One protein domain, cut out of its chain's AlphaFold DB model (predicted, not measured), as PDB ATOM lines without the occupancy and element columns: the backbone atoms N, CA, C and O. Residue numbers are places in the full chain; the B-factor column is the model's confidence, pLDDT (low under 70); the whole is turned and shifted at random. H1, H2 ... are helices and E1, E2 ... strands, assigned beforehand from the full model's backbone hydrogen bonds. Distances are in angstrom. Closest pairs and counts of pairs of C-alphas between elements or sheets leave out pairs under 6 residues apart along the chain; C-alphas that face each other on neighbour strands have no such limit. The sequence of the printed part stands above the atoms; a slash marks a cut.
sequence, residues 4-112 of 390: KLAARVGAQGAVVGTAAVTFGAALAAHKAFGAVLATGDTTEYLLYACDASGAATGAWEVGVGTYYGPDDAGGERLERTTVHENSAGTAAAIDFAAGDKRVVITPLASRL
ATOM      1  N   LYS A   4      15.497  37.422   7.192       96.88
ATOM      2  CA  LYS A   4      14.309  36.568   7.086       96.88
ATOM      3  C   LYS A   4      14.683  35.092   7.048       96.88
ATOM      4  O   LYS A   4      15.579  34.684   6.313       96.88
ATOM      5  N   LEU A   5      13.921  34.292   7.786       94.94
ATOM      6  CA  LEU A   5      13.904  32.833   7.714       94.94
ATOM      7  C   LEU A   5      12.475  32.384   7.411       94.94
ATOM      8  O   LEU A   5      11.518  32.943   7.947       94.94
ATOM      9  N   ALA A   6      12.320  31.381   6.553       96.12
ATOM     10  CA  ALA A   6      11.017  30.822   6.225       96.12
ATOM     11  C   ALA A   6      11.130  29.337   5.887       96.12
ATOM     12  O   ALA A   6      12.098  28.891   5.272       96.12
ATOM     13  N   ALA A   7      10.108  28.573   6.269       95.75
ATOM     14  CA  ALA A   7      10.061  27.148   5.994       95.75
ATOM     15  C   ALA A   7       9.888  26.868   4.493       95.75
ATOM     16  O   ALA A   7       9.063  27.493   3.819       95.75
ATOM     17  N   ARG A   8      10.623  25.857   4.010       96.62
ATOM     18  CA  ARG A   8      10.545  25.314   2.643       96.62
ATOM     19  C   ARG A   8      10.718  26.380   1.555       96.62
ATOM     20  O   ARG A   8       9.928  26.429   0.619       96.62
ATOM     21  N   VAL A   9      11.748  27.216   1.657       98.38
ATOM     22  CA  VAL A   9      12.188  28.090   0.555       98.38
ATOM     23  C   VAL A   9      13.435  27.487  -0.073       98.38
ATOM     24  O   VAL A   9      14.388  27.166   0.638       98.38
ATOM     25  N   GLY A  10      13.419  27.293  -1.389       97.94
ATOM     26  CA  GLY A  10      14.513  26.627  -2.080       97.94
ATOM     27  C   GLY A  10      14.407  26.712  -3.594       97.94
ATOM     28  O   GLY A  10      13.306  26.666  -4.141       97.94
ATOM     29  N   ALA A  11      15.550  26.791  -4.268       97.31
ATOM     30  CA  ALA A  11      15.640  26.865  -5.722       97.31
ATOM     31  C   ALA A  11      16.789  26.005  -6.266       97.31
ATOM     32  O   ALA A  11      17.744  25.669  -5.556       97.31
ATOM     33  N   GLN A  12      16.693  25.651  -7.547       96.62
ATOM     34  CA  GLN A  12      17.878  25.308  -8.327       96.62
ATOM     35  C   GLN A  12      18.767  26.552  -8.423       96.62
ATOM     36  O   GLN A  12      18.265  27.665  -8.562       96.62
ATOM     37  N   GLY A  13      20.076  26.369  -8.316       94.12
ATOM     38  CA  GLY A  13      21.051  27.449  -8.376       94.12
ATOM     39  C   GLY A  13      22.082  27.205  -9.468       94.12
ATOM     40  O   GLY A  13      22.468  26.063  -9.722       94.12
ATOM     41  N   ALA A  14      22.564  28.289 -10.064       93.31
ATOM     42  CA  ALA A  14      23.722  28.294 -10.942       93.31
ATOM     43  C   ALA A  14      24.798  29.209 -10.348       93.31
ATOM     44  O   ALA A  14      24.570  30.397 -10.125       93.31
ATOM     45  N   VAL A  15      25.972  28.641 -10.076       95.12
ATOM     46  CA  VAL A  15      27.185  29.379  -9.710       95.12
ATOM     47  C   VAL A  15      28.406  28.585 -10.165       95.12
ATOM     48  O   VAL A  15      28.439  27.356 -10.052       95.12
ATOM     49  N   VAL A  16      29.392  29.308 -10.691       95.56
ATOM     50  CA  VAL A  16      30.744  28.825 -10.986       95.56
ATOM     51  C   VAL A  16      31.715  29.782 -10.315       95.56
ATOM     52  O   VAL A  16      31.478  30.994 -10.317       95.56
ATOM     53  N   GLY A  17      32.805  29.270  -9.753       96.31
ATOM     54  CA  GLY A  17      33.744  30.137  -9.066       96.31
ATOM     55  C   GLY A  17      33.208  30.597  -7.721       96.31
ATOM     56  O   GLY A  17      32.423  29.915  -7.053       96.31
ATOM     57  N   THR A  18      33.612  31.812  -7.357       96.50
ATOM     58  CA  THR A  18      33.242  32.445  -6.095       96.50
ATOM     59  C   THR A  18      32.101  33.475  -6.209       96.50
ATOM     60  O   THR A  18      31.829  34.198  -5.250       96.50
ATOM     61  N   ALA A  19      31.387  33.521  -7.336       94.94
ATOM     62  CA  ALA A  19      30.351  34.521  -7.614       94.94
ATOM     63  C   ALA A  19      29.057  34.362  -6.778       94.94
ATOM     64  O   ALA A  19      28.926  33.468  -5.937       94.94
ATOM     65  N   ALA A  20      28.093  35.261  -7.003       95.19
ATOM     66  CA  ALA A  20      26.726  35.124  -6.500       95.19
ATOM     67  C   ALA A  20      26.019  33.914  -7.136       95.19
ATOM     68  O   ALA A  20      26.347  33.507  -8.251       95.19
ATOM     69  N   VAL A  21      25.029  33.360  -6.436       96.06
ATOM     70  CA  VAL A  21      24.187  32.282  -6.975       96.06
ATOM     71  C   VAL A  21      23.001  32.895  -7.693       96.06
ATOM     72  O   VAL A  21      22.219  33.597  -7.058       96.06
ATOM     73  N   THR A  22      22.827  32.594  -8.975       95.50
ATOM     74  CA  THR A  22      21.587  32.910  -9.697       95.50
ATOM     75  C   THR A  22      20.575  31.792  -9.479       95.50
ATOM     76  O   THR A  22      20.929  30.610  -9.523       95.50
ATOM     77  N   PHE A  23      19.316  32.144  -9.236       95.75
ATOM     78  CA  PHE A  23      18.246  31.181  -9.015       95.75
ATOM     79  C   PHE A  23      17.561  30.777 -10.322       95.75
ATOM     80  O   PHE A  23      17.245  31.605 -11.173       95.75
ATOM     81  N   GLY A  24      17.317  29.477 -10.456       93.50
ATOM     82  CA  GLY A  24      16.424  28.892 -11.445       93.50
ATOM     83  C   GLY A  24      15.036  28.643 -10.855       93.50
ATOM     84  O   GLY A  24      14.538  29.399 -10.021       93.50
ATOM     85  N   ALA A  25      14.402  27.546 -11.270       94.56
ATOM     86  CA  ALA A  25      13.096  27.164 -10.746       94.56
ATOM     87  C   ALA A  25      13.149  26.834  -9.243       94.56
ATOM     88  O   ALA A  25      14.135  26.285  -8.738       94.56
ATOM     89  N   ALA A  26      12.050  27.114  -8.539       97.19
ATOM     90  CA  ALA A  26      11.864  26.646  -7.171       97.19
ATOM     91  C   ALA A  26      11.953  25.110  -7.114       97.19
ATOM     92  O   ALA A  26      11.485  24.410  -8.015       97.19
ATOM     93  N   LEU A  27      12.544  24.577  -6.042       97.19
ATOM     94  CA  LEU A  27      12.578  23.130  -5.825       97.19
ATOM     95  C   LEU A  27      11.155  22.595  -5.631       97.19
ATOM     96  O   LEU A  27      10.272  23.291  -5.125       97.19
ATOM     97  N   ALA A  28      10.929  21.328  -5.982       96.31
ATOM     98  CA  ALA A  28       9.636  20.689  -5.764       96.31
ATOM     99  C   ALA A  28       9.191  20.831  -4.293       96.31
ATOM    100  O   ALA A  28       9.976  20.611  -3.366       96.31
ATOM    101  N   ALA A  29       7.929  21.223  -4.087       96.69
ATOM    102  CA  ALA A  29       7.332  21.509  -2.777       96.69
ATOM    103  C   ALA A  29       8.017  22.623  -1.949       96.69
ATOM    104  O   ALA A  29       7.812  22.688  -0.732       96.69
ATOM    105  N   HIS A  30       8.798  23.499  -2.591       98.12
ATOM    106  CA  HIS A  30       9.369  24.700  -1.986       98.12
ATOM    107  C   HIS A  30       8.771  25.973  -2.601       98.12
ATOM    108  O   HIS A  30       8.319  25.990  -3.745       98.12
ATOM    109  N   LYS A  31       8.774  27.055  -1.823       98.19
ATOM    110  CA  LYS A  31       8.498  28.414  -2.290       98.19
ATOM    111  C   LYS A  31       9.733  28.973  -3.002       98.19
ATOM    112  O   LYS A  31      10.862  28.667  -2.612       98.19
ATOM    113  N   ALA A  32       9.508  29.830  -3.995       96.81
ATOM    114  CA  ALA A  32      10.563  30.635  -4.608       96.81
ATOM    115  C   ALA A  32      11.111  31.677  -3.615       96.81
ATOM    116  O   ALA A  32      10.391  32.113  -2.713       96.81
ATOM    117  N   PHE A  33      12.365  32.102  -3.799       97.44
ATOM    118  CA  PHE A  33      12.995  33.110  -2.941       97.44
ATOM    119  C   PHE A  33      12.288  34.467  -3.048       97.44
ATOM    120  O   PHE A  33      11.921  35.023  -2.010       97.44
ATOM    121  N   GLY A  34      11.978  34.944  -4.261       95.88
ATOM    122  CA  GLY A  34      11.244  36.199  -4.471       95.88
ATOM    123  C   GLY A  34       9.819  36.248  -3.916       95.88
ATOM    124  O   GLY A  34       9.263  37.329  -3.746       95.88
ATOM    125  N   ALA A  35       9.229  35.105  -3.555       96.75
ATOM    126  CA  ALA A  35       7.939  35.072  -2.861       96.75
ATOM    127  C   ALA A  35       8.051  35.390  -1.354       96.75
ATOM    128  O   ALA A  35       7.034  35.585  -0.690       96.75
ATOM    129  N   VAL A  36       9.267  35.390  -0.795       97.69
ATOM    130  CA  VAL A  36       9.532  35.565   0.646       97.69
ATOM    131  C   VAL A  36      10.460  36.753   0.914       97.69
ATOM    132  O   VAL A  36      10.268  37.503   1.880       97.69
ATOM    133  N   LEU A  37      11.469  36.927   0.067       97.19
ATOM    134  CA  LEU A  37      12.500  37.947   0.198       97.19
ATOM    135  C   LEU A  37      12.253  39.087  -0.791       97.19
ATOM    136  O   LEU A  37      11.862  38.863  -1.935       97.19
ATOM    137  N   ALA A  38      12.513  40.313  -0.346       96.19
ATOM    138  CA  ALA A  38      12.599  41.493  -1.197       96.19
ATOM    139  C   ALA A  38      14.073  41.863  -1.415       96.19
ATOM    140  O   ALA A  38      14.923  41.526  -0.590       96.19
ATOM    141  N   THR A  39      14.388  42.557  -2.511       95.31
ATOM    142  CA  THR A  39      15.759  43.009  -2.805       95.31
ATOM    143  C   THR A  39      16.390  43.717  -1.599       95.31
ATOM    144  O   THR A  39      15.808  44.646  -1.037       95.31
ATOM    145  N   GLY A  40      17.585  43.275  -1.205       95.62
ATOM    146  CA  GLY A  40      18.329  43.747  -0.037       95.62
ATOM    147  C   GLY A  40      18.002  43.029   1.281       95.62
ATOM    148  O   GLY A  40      18.633  43.326   2.297       95.62
ATOM    149  N   ASP A  41      17.035  42.109   1.320       97.75
ATOM    150  CA  ASP A  41      16.844  41.237   2.484       97.75
ATOM    151  C   ASP A  41      18.015  40.261   2.630       97.75
ATOM    152  O   ASP A  41      18.624  39.843   1.645       97.75
ATOM    153  N   THR A  42      18.318  39.873   3.869       98.00
ATOM    154  CA  THR A  42      19.325  38.843   4.145       98.00
ATOM    155  C   THR A  42      18.666  37.561   4.628       98.00
ATOM    156  O   THR A  42      17.608  37.582   5.258       98.00
ATOM    157  N   THR A  43      19.291  36.424   4.349       97.81
ATOM    158  CA  THR A  43      18.816  35.121   4.819       97.81
ATOM    159  C   THR A  43      19.983  34.179   5.067       97.81
ATOM    160  O   THR A  43      21.069  34.373   4.522       97.81
ATOM    161  N   GLU A  44      19.756  33.168   5.893       97.50
ATOM    162  CA  GLU A  44      20.694  32.063   6.052       97.50
ATOM    163  C   GLU A  44      20.420  31.007   4.993       97.50
ATOM    164  O   GLU A  44      19.266  30.677   4.715       97.50
ATOM    165  N   TYR A  45      21.482  30.482   4.396       97.50
ATOM    166  CA  TYR A  45      21.374  29.518   3.319       97.50
ATOM    167  C   TYR A  45      22.289  28.320   3.530       97.50
ATOM    168  O   TYR A  45      23.353  28.406   4.143       97.50
ATOM    169  N   LEU A  46      21.865  27.213   2.931       97.50
ATOM    170  CA  LEU A  46      22.699  26.075   2.589       97.50
ATOM    171  C   LEU A  46      22.709  25.956   1.067       97.50
ATOM    172  O   LEU A  46      21.656  25.875   0.431       97.50
ATOM    173  N   LEU A  47      23.908  25.948   0.502       98.06
ATOM    174  CA  LEU A  47      24.186  25.789  -0.916       98.06
ATOM    175  C   LEU A  47      25.027  24.531  -1.102       98.06
ATOM    176  O   LEU A  47      26.064  24.378  -0.465       98.06
ATOM    177  N   TYR A  48      24.610  23.631  -1.984       97.75
ATOM    178  CA  TYR A  48      25.377  22.420  -2.266       97.75
ATOM    179  C   TYR A  48      25.334  22.053  -3.741       97.75
ATOM    180  O   TYR A  48      24.338  22.264  -4.442       97.75
ATOM    181  N   ALA A  49      26.449  21.505  -4.211       97.81
ATOM    182  CA  ALA A  49      26.555  20.944  -5.540       97.81
ATOM    183  C   ALA A  49      25.770  19.646  -5.644       97.81
ATOM    184  O   ALA A  49      25.760  18.841  -4.711       97.81
ATOM    185  N   CYS A  50      25.098  19.479  -6.776       96.62
ATOM    186  CA  CYS A  50      24.261  18.330  -7.062       96.62
ATOM    187  C   CYS A  50      24.638  17.698  -8.403       96.62
ATOM    188  O   CYS A  50      25.190  18.361  -9.281       96.62
ATOM    189  N   ASP A  51      24.320  16.419  -8.564       94.19
ATOM    190  CA  ASP A  51      24.298  15.764  -9.867       94.19
ATOM    191  C   ASP A  51      22.961  16.016 -10.592       94.19
ATOM    192  O   ASP A  51      22.063  16.678 -10.067       94.19
ATOM    193  N   ALA A  52      22.807  15.448 -11.790       89.69
ATOM    194  CA  ALA A  52      21.599  15.599 -12.604       89.69
ATOM    195  C   ALA A  52      20.329  14.997 -11.963       89.69
ATOM    196  O   ALA A  52      19.215  15.364 -12.332       89.69
ATOM    197  N   SER A  53      20.472  14.077 -11.002       89.94
ATOM    198  CA  SER A  53      19.351  13.551 -10.210       89.94
ATOM    199  C   SER A  53      19.009  14.451  -9.015       89.94
ATOM    200  O   SER A  53      17.972  14.290  -8.365       89.94
ATOM    201  N   GLY A  54      19.865  15.438  -8.738       89.62
ATOM    202  CA  GLY A  54      19.762  16.337  -7.606       89.62
ATOM    203  C   GLY A  54      20.363  15.789  -6.313       89.62
ATOM    204  O   GLY A  54      20.079  16.342  -5.247       89.62
ATOM    205  N   ALA A  55      21.144  14.709  -6.382       93.44
ATOM    206  CA  ALA A  55      21.871  14.176  -5.237       93.44
ATOM    207  C   ALA A  55      23.133  15.008  -4.984       93.44
ATOM    208  O   ALA A  55      23.793  15.436  -5.927       93.44
ATOM    209  N   ALA A  56      23.466  15.254  -3.714       95.44
ATOM    210  CA  ALA A  56      24.613  16.083  -3.356       95.44
ATOM    211  C   ALA A  56      25.944  15.420  -3.759       95.44
ATOM    212  O   ALA A  56      26.164  14.246  -3.470       95.44
ATOM    213  N   THR A  57      26.851  16.179  -4.380       95.19
ATOM    214  CA  THR A  57      28.140  15.676  -4.906       95.19
ATOM    215  C   THR A  57      29.341  15.977  -4.007       95.19
ATOM    216  O   THR A  57      30.470  15.633  -4.345       95.19
ATOM    217  N   GLY A  58      29.111  16.595  -2.845       94.12
ATOM    218  CA  GLY A  58      30.109  16.775  -1.785       94.12
ATOM    219  C   GLY A  58      30.587  18.211  -1.576       94.12
ATOM    220  O   GLY A  58      30.944  18.549  -0.451       94.12
ATOM    221  N   ALA A  59      30.536  19.078  -2.593       97.75
ATOM    222  CA  ALA A  59      30.822  20.502  -2.401       97.75
ATOM    223  C   ALA A  59      29.614  21.206  -1.769       97.75
ATOM    224  O   ALA A  59      28.508  21.141  -2.313       97.75
ATOM    225  N   TRP A  60      29.814  21.887  -0.645       97.69
ATOM    226  CA  TRP A  60      28.750  22.610   0.051       97.69
ATOM    227  C   TRP A  60      29.279  23.832   0.789       97.69
ATOM    228  O   TRP A  60      30.469  23.937   1.085       97.69
ATOM    229  N   GLU A  61      28.367  24.749   1.082       97.69
ATOM    230  CA  GLU A  61      28.607  25.986   1.806       97.69
ATOM    231  C   GLU A  61      27.358  26.385   2.593       97.69
ATOM    232  O   GLU A  61      26.233  26.249   2.104       97.69
ATOM    233  N   VAL A  62      27.558  26.903   3.802       97.38
ATOM    234  CA  VAL A  62      26.510  27.549   4.593       97.38
ATOM    235  C   VAL A  62      26.917  28.974   4.934       97.38
ATOM    236  O   VAL A  62      28.081  29.267   5.230       97.38
ATOM    237  N   GLY A  63      25.950  29.882   4.913       96.56
ATOM    238  CA  GLY A  63      26.247  31.278   5.171       96.56
ATOM    239  C   GLY A  63      25.031  32.170   5.339       96.56
ATOM    240  O   GLY A  63      23.891  31.712   5.359       96.56
ATOM    241  N   VAL A  64      25.302  33.468   5.429       97.19
ATOM    242  CA  VAL A  64      24.318  34.535   5.259       97.19
ATOM    243  C   VAL A  64      24.515  35.127   3.869       97.19
ATOM    244  O   VAL A  64      25.643  35.409   3.457       97.19
ATOM    245  N   GLY A  65      23.419  35.277   3.133       97.12
ATOM    246  CA  GLY A  65      23.418  35.888   1.811       97.12
ATOM    247  C   GLY A  65      22.451  37.060   1.724       97.12
ATOM    248  O   GLY A  65      21.463  37.109   2.460       97.12
ATOM    249  N   THR A  66      22.734  37.991   0.815       97.69
ATOM    250  CA  THR A  66      21.852  39.119   0.486       97.69
ATOM    251  C   THR A  66      21.107  38.811  -0.803       97.69
ATOM    252  O   THR A  66      21.719  38.527  -1.834       97.69
ATOM    253  N   TYR A  67      19.781  38.841  -0.738       97.44
ATOM    254  CA  TYR A  67      18.910  38.556  -1.867       97.44
ATOM    255  C   TYR A  67      18.746  39.782  -2.760       97.44
ATOM    256  O   TYR A  67      18.502  40.887  -2.275       97.44
ATOM    257  N   TYR A  68      18.793  39.572  -4.070       95.25
ATOM    258  CA  TYR A  68      18.396  40.557  -5.064       95.25
ATOM    259  C   TYR A  68      17.325  39.932  -5.943       95.25
ATOM    260  O   TYR A  68      17.513  38.841  -6.485       95.25
ATOM    261  N   GLY A  69      16.188  40.622  -6.048       93.06
ATOM    262  CA  GLY A  69      15.123  40.257  -6.967       93.06
ATOM    263  C   GLY A  69      15.572  40.330  -8.425       93.06
ATOM    264  O   GLY A  69      16.717  40.695  -8.701       93.06
ATOM    265  N   PRO A  70      14.676  39.994  -9.364       89.12
ATOM    266  CA  PRO A  70      15.013  40.055 -10.774       89.12
ATOM    267  C   PRO A  70      15.343  41.507 -11.137       89.12
ATOM    268  O   PRO A  70      14.485  42.383 -11.045       89.12
ATOM    269  N   ASP A  71      16.598  41.766 -11.497       74.94
ATOM    270  CA  ASP A  71      16.992  42.997 -12.172       74.94
ATOM    271  C   ASP A  71      17.026  42.777 -13.688       74.94
ATOM    272  O   ASP A  71      17.006  41.642 -14.175       74.94
ATOM    273  N   ASP A  72      17.098  43.876 -14.439       55.34
ATOM    274  CA  ASP A  72      17.078  43.874 -15.907       55.34
ATOM    275  C   ASP A  72      18.283  43.142 -16.546       55.34
ATOM    276  O   ASP A  72      18.353  43.029 -17.770       55.34
ATOM    277  N   ALA A  73      19.242  42.642 -15.750       57.06
ATOM    278  CA  ALA A  73      20.520  42.114 -16.226       57.06
ATOM    279  C   ALA A  73      20.892  40.695 -15.745       57.06
ATOM    280  O   ALA A  73      21.844  40.135 -16.294       57.06
ATOM    281  N   GLY A  74      20.210  40.086 -14.763       65.94
ATOM    282  CA  GLY A  74      20.730  38.839 -14.173       65.94
ATOM    283  C   GLY A  74      19.761  37.914 -13.438       65.94
ATOM    284  O   GLY A  74      20.216  36.890 -12.924       65.94
ATOM    285  N   GLY A  75      18.459  38.218 -13.399       85.06
ATOM    286  CA  GLY A  75      17.475  37.397 -12.683       85.06
ATOM    287  C   GLY A  75      17.640  37.433 -11.156       85.06
ATOM    288  O   GLY A  75      18.456  38.182 -10.618       85.06
ATOM    289  N   GLU A  76      16.828  36.647 -10.442       94.06
ATOM    290  CA  GLU A  76      16.927  36.544  -8.980       94.06
ATOM    291  C   GLU A  76      18.272  35.930  -8.567       94.06
ATOM    292  O   GLU A  76      18.698  34.915  -9.126       94.06
ATOM    293  N   ARG A  77      18.942  36.513  -7.567       95.31
ATOM    294  CA  ARG A  77      20.244  36.027  -7.089       95.31
ATOM    295  C   ARG A  77      20.452  36.199  -5.589       95.31
ATOM    296  O   ARG A  77      19.815  37.029  -4.940       95.31
ATOM    297  N   LEU A  78      21.417  35.455  -5.058       97.06
ATOM    298  CA  LEU A  78      21.922  35.576  -3.694       97.06
ATOM    299  C   LEU A  78      23.418  35.891  -3.711       97.06
ATOM    300  O   LEU A  78      24.239  35.062  -4.113       97.06
ATOM    301  N   GLU A  79      23.779  37.082  -3.245       96.69
ATOM    302  CA  GLU A  79      25.172  37.419  -2.964       96.69
ATOM    303  C   GLU A  79      25.610  36.728  -1.676       96.69
ATOM    304  O   GLU A  79      24.963  36.852  -0.636       96.69
ATOM    305  N   ARG A  80      26.719  35.994  -1.743       96.50
ATOM    306  CA  ARG A  80      27.246  35.176  -0.644       96.50
ATOM    307  C   ARG A  80      28.084  36.043   0.295       96.50
ATOM    308  O   ARG A  80      29.309  35.986   0.287       96.50
ATOM    309  N   THR A  81      27.411  36.917   1.040       93.19
ATOM    310  CA  THR A  81      28.037  38.022   1.782       93.19
ATOM    311  C   THR A  81      28.829  37.581   3.006       93.19
ATOM    312  O   THR A  81      29.819  38.221   3.356       93.19
ATOM    313  N   THR A  82      28.431  36.502   3.674       95.75
ATOM    314  CA  THR A  82      29.193  35.935   4.794       95.75
ATOM    315  C   THR A  82      29.111  34.422   4.759       95.75
ATOM    316  O   THR A  82      28.048  33.843   4.973       95.75
ATOM    317  N   VAL A  83      30.244  33.776   4.508       96.69
ATOM    318  CA  VAL A  83      30.354  32.318   4.556       96.69
ATOM    319  C   VAL A  83      30.825  31.913   5.941       96.69
ATOM    320  O   VAL A  83      31.787  32.464   6.466       96.69
ATOM    321  N   HIS A  84      30.103  30.981   6.554       95.25
ATOM    322  CA  HIS A  84      30.411  30.504   7.898       95.25
ATOM    323  C   HIS A  84      31.235  29.221   7.853       95.25
ATOM    324  O   HIS A  84      32.201  29.088   8.601       95.25
ATOM    325  N   GLU A  85      30.859  28.295   6.975       95.44
ATOM    326  CA  GLU A  85      31.520  27.004   6.825       95.44
ATOM    327  C   GLU A  85      31.288  26.467   5.412       95.44
ATOM    328  O   GLU A  85      30.260  26.740   4.782       95.44
ATOM    329  N   ASN A  86      32.240  25.691   4.910       96.75
ATOM    330  CA  ASN A  86      32.133  25.008   3.631       96.75
ATOM    331  C   ASN A  86      32.869  23.663   3.666       96.75
ATOM    332  O   ASN A  86      33.645  23.370   4.579       96.75
ATOM    333  N   SER A  87      32.688  22.862   2.621       97.12
ATOM    334  CA  SER A  87      33.326  21.547   2.484       97.12
ATOM    335  C   SER A  87      34.859  21.580   2.370       97.12
ATOM    336  O   SER A  87      35.484  20.525   2.403       97.12
ATOM    337  N   ALA A  88      35.475  22.758   2.214       95.81
ATOM    338  CA  ALA A  88      36.928  22.943   2.236       95.81
ATOM    339  C   ALA A  88      37.460  23.329   3.634       95.81
ATOM    340  O   ALA A  88      38.661  23.550   3.788       95.81
ATOM    341  N   GLY A  89      36.589  23.424   4.647       94.19
ATOM    342  CA  GLY A  89      36.961  23.760   6.022       94.19
ATOM    343  C   GLY A  89      37.346  25.227   6.222       94.19
ATOM    344  O   GLY A  89      38.126  25.535   7.122       94.19
ATOM    345  N   THR A  90      36.848  26.138   5.378       94.25
ATOM    346  CA  THR A  90      37.138  27.578   5.473       94.25
ATOM    347  C   THR A  90      35.862  28.414   5.609       94.25
ATOM    348  O   THR A  90      34.764  27.946   5.326       94.25
ATOM    349  N   ALA A  91      36.019  29.675   6.023       94.06
ATOM    350  CA  ALA A  91      34.954  30.688   6.047       94.06
ATOM    351  C   ALA A  91      34.979  31.604   4.801       94.06
ATOM    352  O   ALA A  91      34.411  32.694   4.796       94.06
ATOM    353  N   ALA A  92      35.694  31.197   3.749       95.50
ATOM    354  CA  ALA A  92      35.706  31.888   2.462       95.50
ATOM    355  C   ALA A  92      34.662  31.275   1.527       95.50
ATOM    356  O   ALA A  92      34.280  30.121   1.696       95.50
ATOM    357  N   ALA A  93      34.227  32.019   0.515       96.75
ATOM    358  CA  ALA A  93      33.315  31.470  -0.473       96.75
ATOM    359  C   ALA A  93      33.994  30.348  -1.274       96.75
ATOM    360  O   ALA A  93      35.054  30.564  -1.862       96.75
ATOM    361  N   ILE A  94      33.402  29.153  -1.285       96.25
ATOM    362  CA  ILE A  94      33.935  27.998  -2.000       96.25
ATOM    363  C   ILE A  94      33.861  28.248  -3.508       96.25
ATOM    364  O   ILE A  94      32.907  28.858  -4.012       96.25
ATOM    365  N   ASP A  95      34.899  27.789  -4.201       96.56
ATOM    366  CA  ASP A  95      34.991  27.776  -5.655       96.56
ATOM    367  C   ASP A  95      34.193  26.581  -6.195       96.56
ATOM    368  O   ASP A  95      34.635  25.429  -6.145       96.56
ATOM    369  N   PHE A  96      32.965  26.842  -6.640       96.88
ATOM    370  CA  PHE A  96      32.113  25.798  -7.194       96.88
ATOM    371  C   PHE A  96      32.486  25.495  -8.647       96.88
ATOM    372  O   PHE A  96      32.482  26.373  -9.509       96.88
ATOM    373  N   ALA A  97      32.680  24.211  -8.950       95.75
ATOM    374  CA  ALA A  97      32.728  23.742 -10.329       95.75
ATOM    375  C   ALA A  97      31.379  23.955 -11.044       95.75
ATOM    376  O   ALA A  97      30.317  24.025 -10.412       95.75
ATOM    377  N   ALA A  98      31.415  23.996 -12.378       93.44
ATOM    378  CA  ALA A  98      30.212  24.040 -13.205       93.44
ATOM    379  C   ALA A  98      29.262  22.862 -12.929       93.44
ATOM    380  O   ALA A  98      29.685  21.780 -12.522       93.44
ATOM    381  N   GLY A  99      27.966  23.094 -13.147       92.88
ATOM    382  CA  GLY A  99      26.898  22.117 -12.925       92.88
ATOM    383  C   GLY A  99      25.851  22.599 -11.926       92.88
ATOM    384  O   GLY A  99      25.951  23.702 -11.378       92.88
ATOM    385  N   ASP A 100      24.867  21.745 -11.668       94.25
ATOM    386  CA  ASP A 100      23.681  22.101 -10.896       94.25
ATOM    387  C   ASP A 100      23.988  22.297  -9.414       94.25
ATOM    388  O   ASP A 100      24.784  21.573  -8.804       94.25
ATOM    389  N   LYS A 101      23.333  23.295  -8.821       97.31
ATOM    390  CA  LYS A 101      23.357  23.561  -7.384       97.31
ATOM    391  C   LYS A 101      21.939  23.567  -6.838       97.31
ATOM    392  O   LYS A 101      20.968  23.801  -7.560       97.31
ATOM    393  N   ARG A 102      21.820  23.366  -5.533       97.88
ATOM    394  CA  ARG A 102      20.591  23.631  -4.787       97.88
ATOM    395  C   ARG A 102      20.895  24.597  -3.667       97.88
ATOM    396  O   ARG A 102      21.903  24.453  -2.982       97.88
ATOM    397  N   VAL A 103      20.006  25.560  -3.498       97.94
ATOM    398  CA  VAL A 103      20.088  26.579  -2.459       97.94
ATOM    399  C   VAL A 103      18.776  26.602  -1.698       97.94
ATOM    400  O   VAL A 103      17.702  26.638  -2.299       97.94
ATOM    401  N   VAL A 104      18.860  26.519  -0.376       98.19
ATOM    402  CA  VAL A 104      17.700  26.469   0.519       98.19
ATOM    403  C   VAL A 104      17.912  27.398   1.702       98.19
ATOM    404  O   VAL A 104      19.035  27.524   2.187       98.19
ATOM    405  N   ILE A 105      16.834  28.026   2.176       98.06
ATOM    406  CA  ILE A 105      16.868  28.773   3.435       98.06
ATOM    407  C   ILE A 105      16.869  27.768   4.586       98.06
ATOM    408  O   ILE A 105      15.972  26.929   4.682       98.06
ATOM    409  N   THR A 106      17.862  27.860   5.463       95.12
ATOM    410  CA  THR A 106      17.965  27.017   6.658       95.12
ATOM    411  C   THR A 106      18.618  27.794   7.789       95.12
ATOM    412  O   THR A 106      19.543  28.556   7.515       95.12
ATOM    413  N   PRO A 107      18.194  27.592   9.049       92.00
ATOM    414  CA  PRO A 107      18.945  28.112  10.174       92.00
ATOM    415  C   PRO A 107      20.362  27.514  10.210       92.00
ATOM    416  O   PRO A 107      20.539  26.308  10.011       92.00
ATOM    417  N   LEU A 108      21.364  28.344  10.490       90.12
ATOM    418  CA  LEU A 108      22.746  27.935  10.720       90.12
ATOM    419  C   LEU A 108      22.861  27.216  12.068       90.12
ATOM    420  O   LEU A 108      22.359  27.685  13.094       90.12
ATOM    421  N   ALA A 109      23.600  26.105  12.090       83.81
ATOM    422  CA  ALA A 109      23.810  25.318  13.306       83.81
ATOM    423  C   ALA A 109      24.446  26.137  14.445       83.81
ATOM    424  O   ALA A 109      24.099  25.950  15.609       83.81
ATOM    425  N   SER A 110      25.315  27.099  14.119       77.81
ATOM    426  CA  SER A 110      25.952  27.995  15.094       77.81
ATOM    427  C   SER A 110      24.958  28.875  15.860       77.81
ATOM    428  O   SER A 110      25.201  29.188  17.023       77.81
ATOM    429  N   ARG A 111      23.820  29.238  15.250       75.88
ATOM    430  CA  ARG A 111      22.749  29.977  15.937       75.88
ATOM    431  C   ARG A 111      21.877  29.071  16.790       75.88
ATOM    432  O   ARG A 111      21.487  29.466  17.882       75.88
ATOM    433  N   LEU A 112      21.615  27.851  16.330       73.25
ATOM    434  CA  LEU A 112      20.877  26.864  17.123       73.25
ATOM    435  C   LEU A 112      21.672  26.422  18.360       73.25
ATOM    436  O   LEU A 112      21.088  26.228  19.422       73.25
TER     437      LEU A 112
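AT A GLANCE: This is residues 4 to 112 of the 390 residues of the protein "PQQ-binding-like beta-propeller repeat protein" of Comamonas aquatica (UniProt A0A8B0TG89). Six antiparallel strands ring an axis as a closed barrel, with two long loops, residues 27 to 41 and 87 to 100, and a short helix, H1, after the last strand and away from the barrel wall. Round the ring run E1, E2, E5, E4, E3, E6 and back to E1, and E4 and E5 bend strongly. The printed part has 109 residues, with the named elements E1, E2, E3, E4, E5, E6 and H1 along the chain. The class is mostly strand, though under half of the residues are in named elements. The whole is compact, with a radius of gyration of the C-alphas of 12.6 A and a rounded outline of 32 by 32 by 27 A.

HOW THE PARTS SIT: E1, residues 10 to 14, and E2, residues 21 to 26, form a hairpin, with N 12 and O 25 2.9 A apart. E2 is staggered: its residues 22 to 26 pair with E1, and 21 to 22 with E5, residues 77 to 86, where N 78 and O 21 are 2.8 A apart. E3, residues 42 to 50, and E4, residues 56 to 68, form a hairpin at 154 degrees between directions; N 47 and O 61 are 2.8 A apart. E4 and E5 form another hairpin, with N 64 and O 82 2.8 A apart. E3, E4 and E5 are a meander, each strand the antiparallel neighbour of the one before. E6, residues 101 to 105, has E3 on one side, with N 46 and O 104 2.9 A apart, and E1 on the other, with N 13 and O 101 2.8 A apart. E2 E3 E4 E5 and E3 E4 E5 E6 are Greek keys, four strands in a row with a meander of three and the first the antiparallel neighbour of the fourth. H1, residues 109 to 112, is not on the barrel and is too short for any O i to N i+4 pair; its one O i to N i+3 pair is within range.

IN THESE COORDINATES: E1 begins at C-alpha 10, (14.513, 26.627, -2.080). E3 is 23.9 A long from first to last C-alpha. E4, the longest strand by residues, measures 25.3 A and bends by 86 degrees at residue 59. E5 measures 19.4 A and bends by 85 degrees at residue 83. E6 ends at C-alpha 105, (16.868, 28.773, 3.435), and H1 at C-alpha 112, (20.877, 26.864, 17.123).

THE WHOLE: The C-alphas farthest apart, those of Asp 72 and Leu 112, are 37.3 A apart. The printed part has no cut. The links E2 to E3 and E5 to E6 are long. The mean pLDDT of the printed part is 93.9, and residues 72 to 74 are under 70.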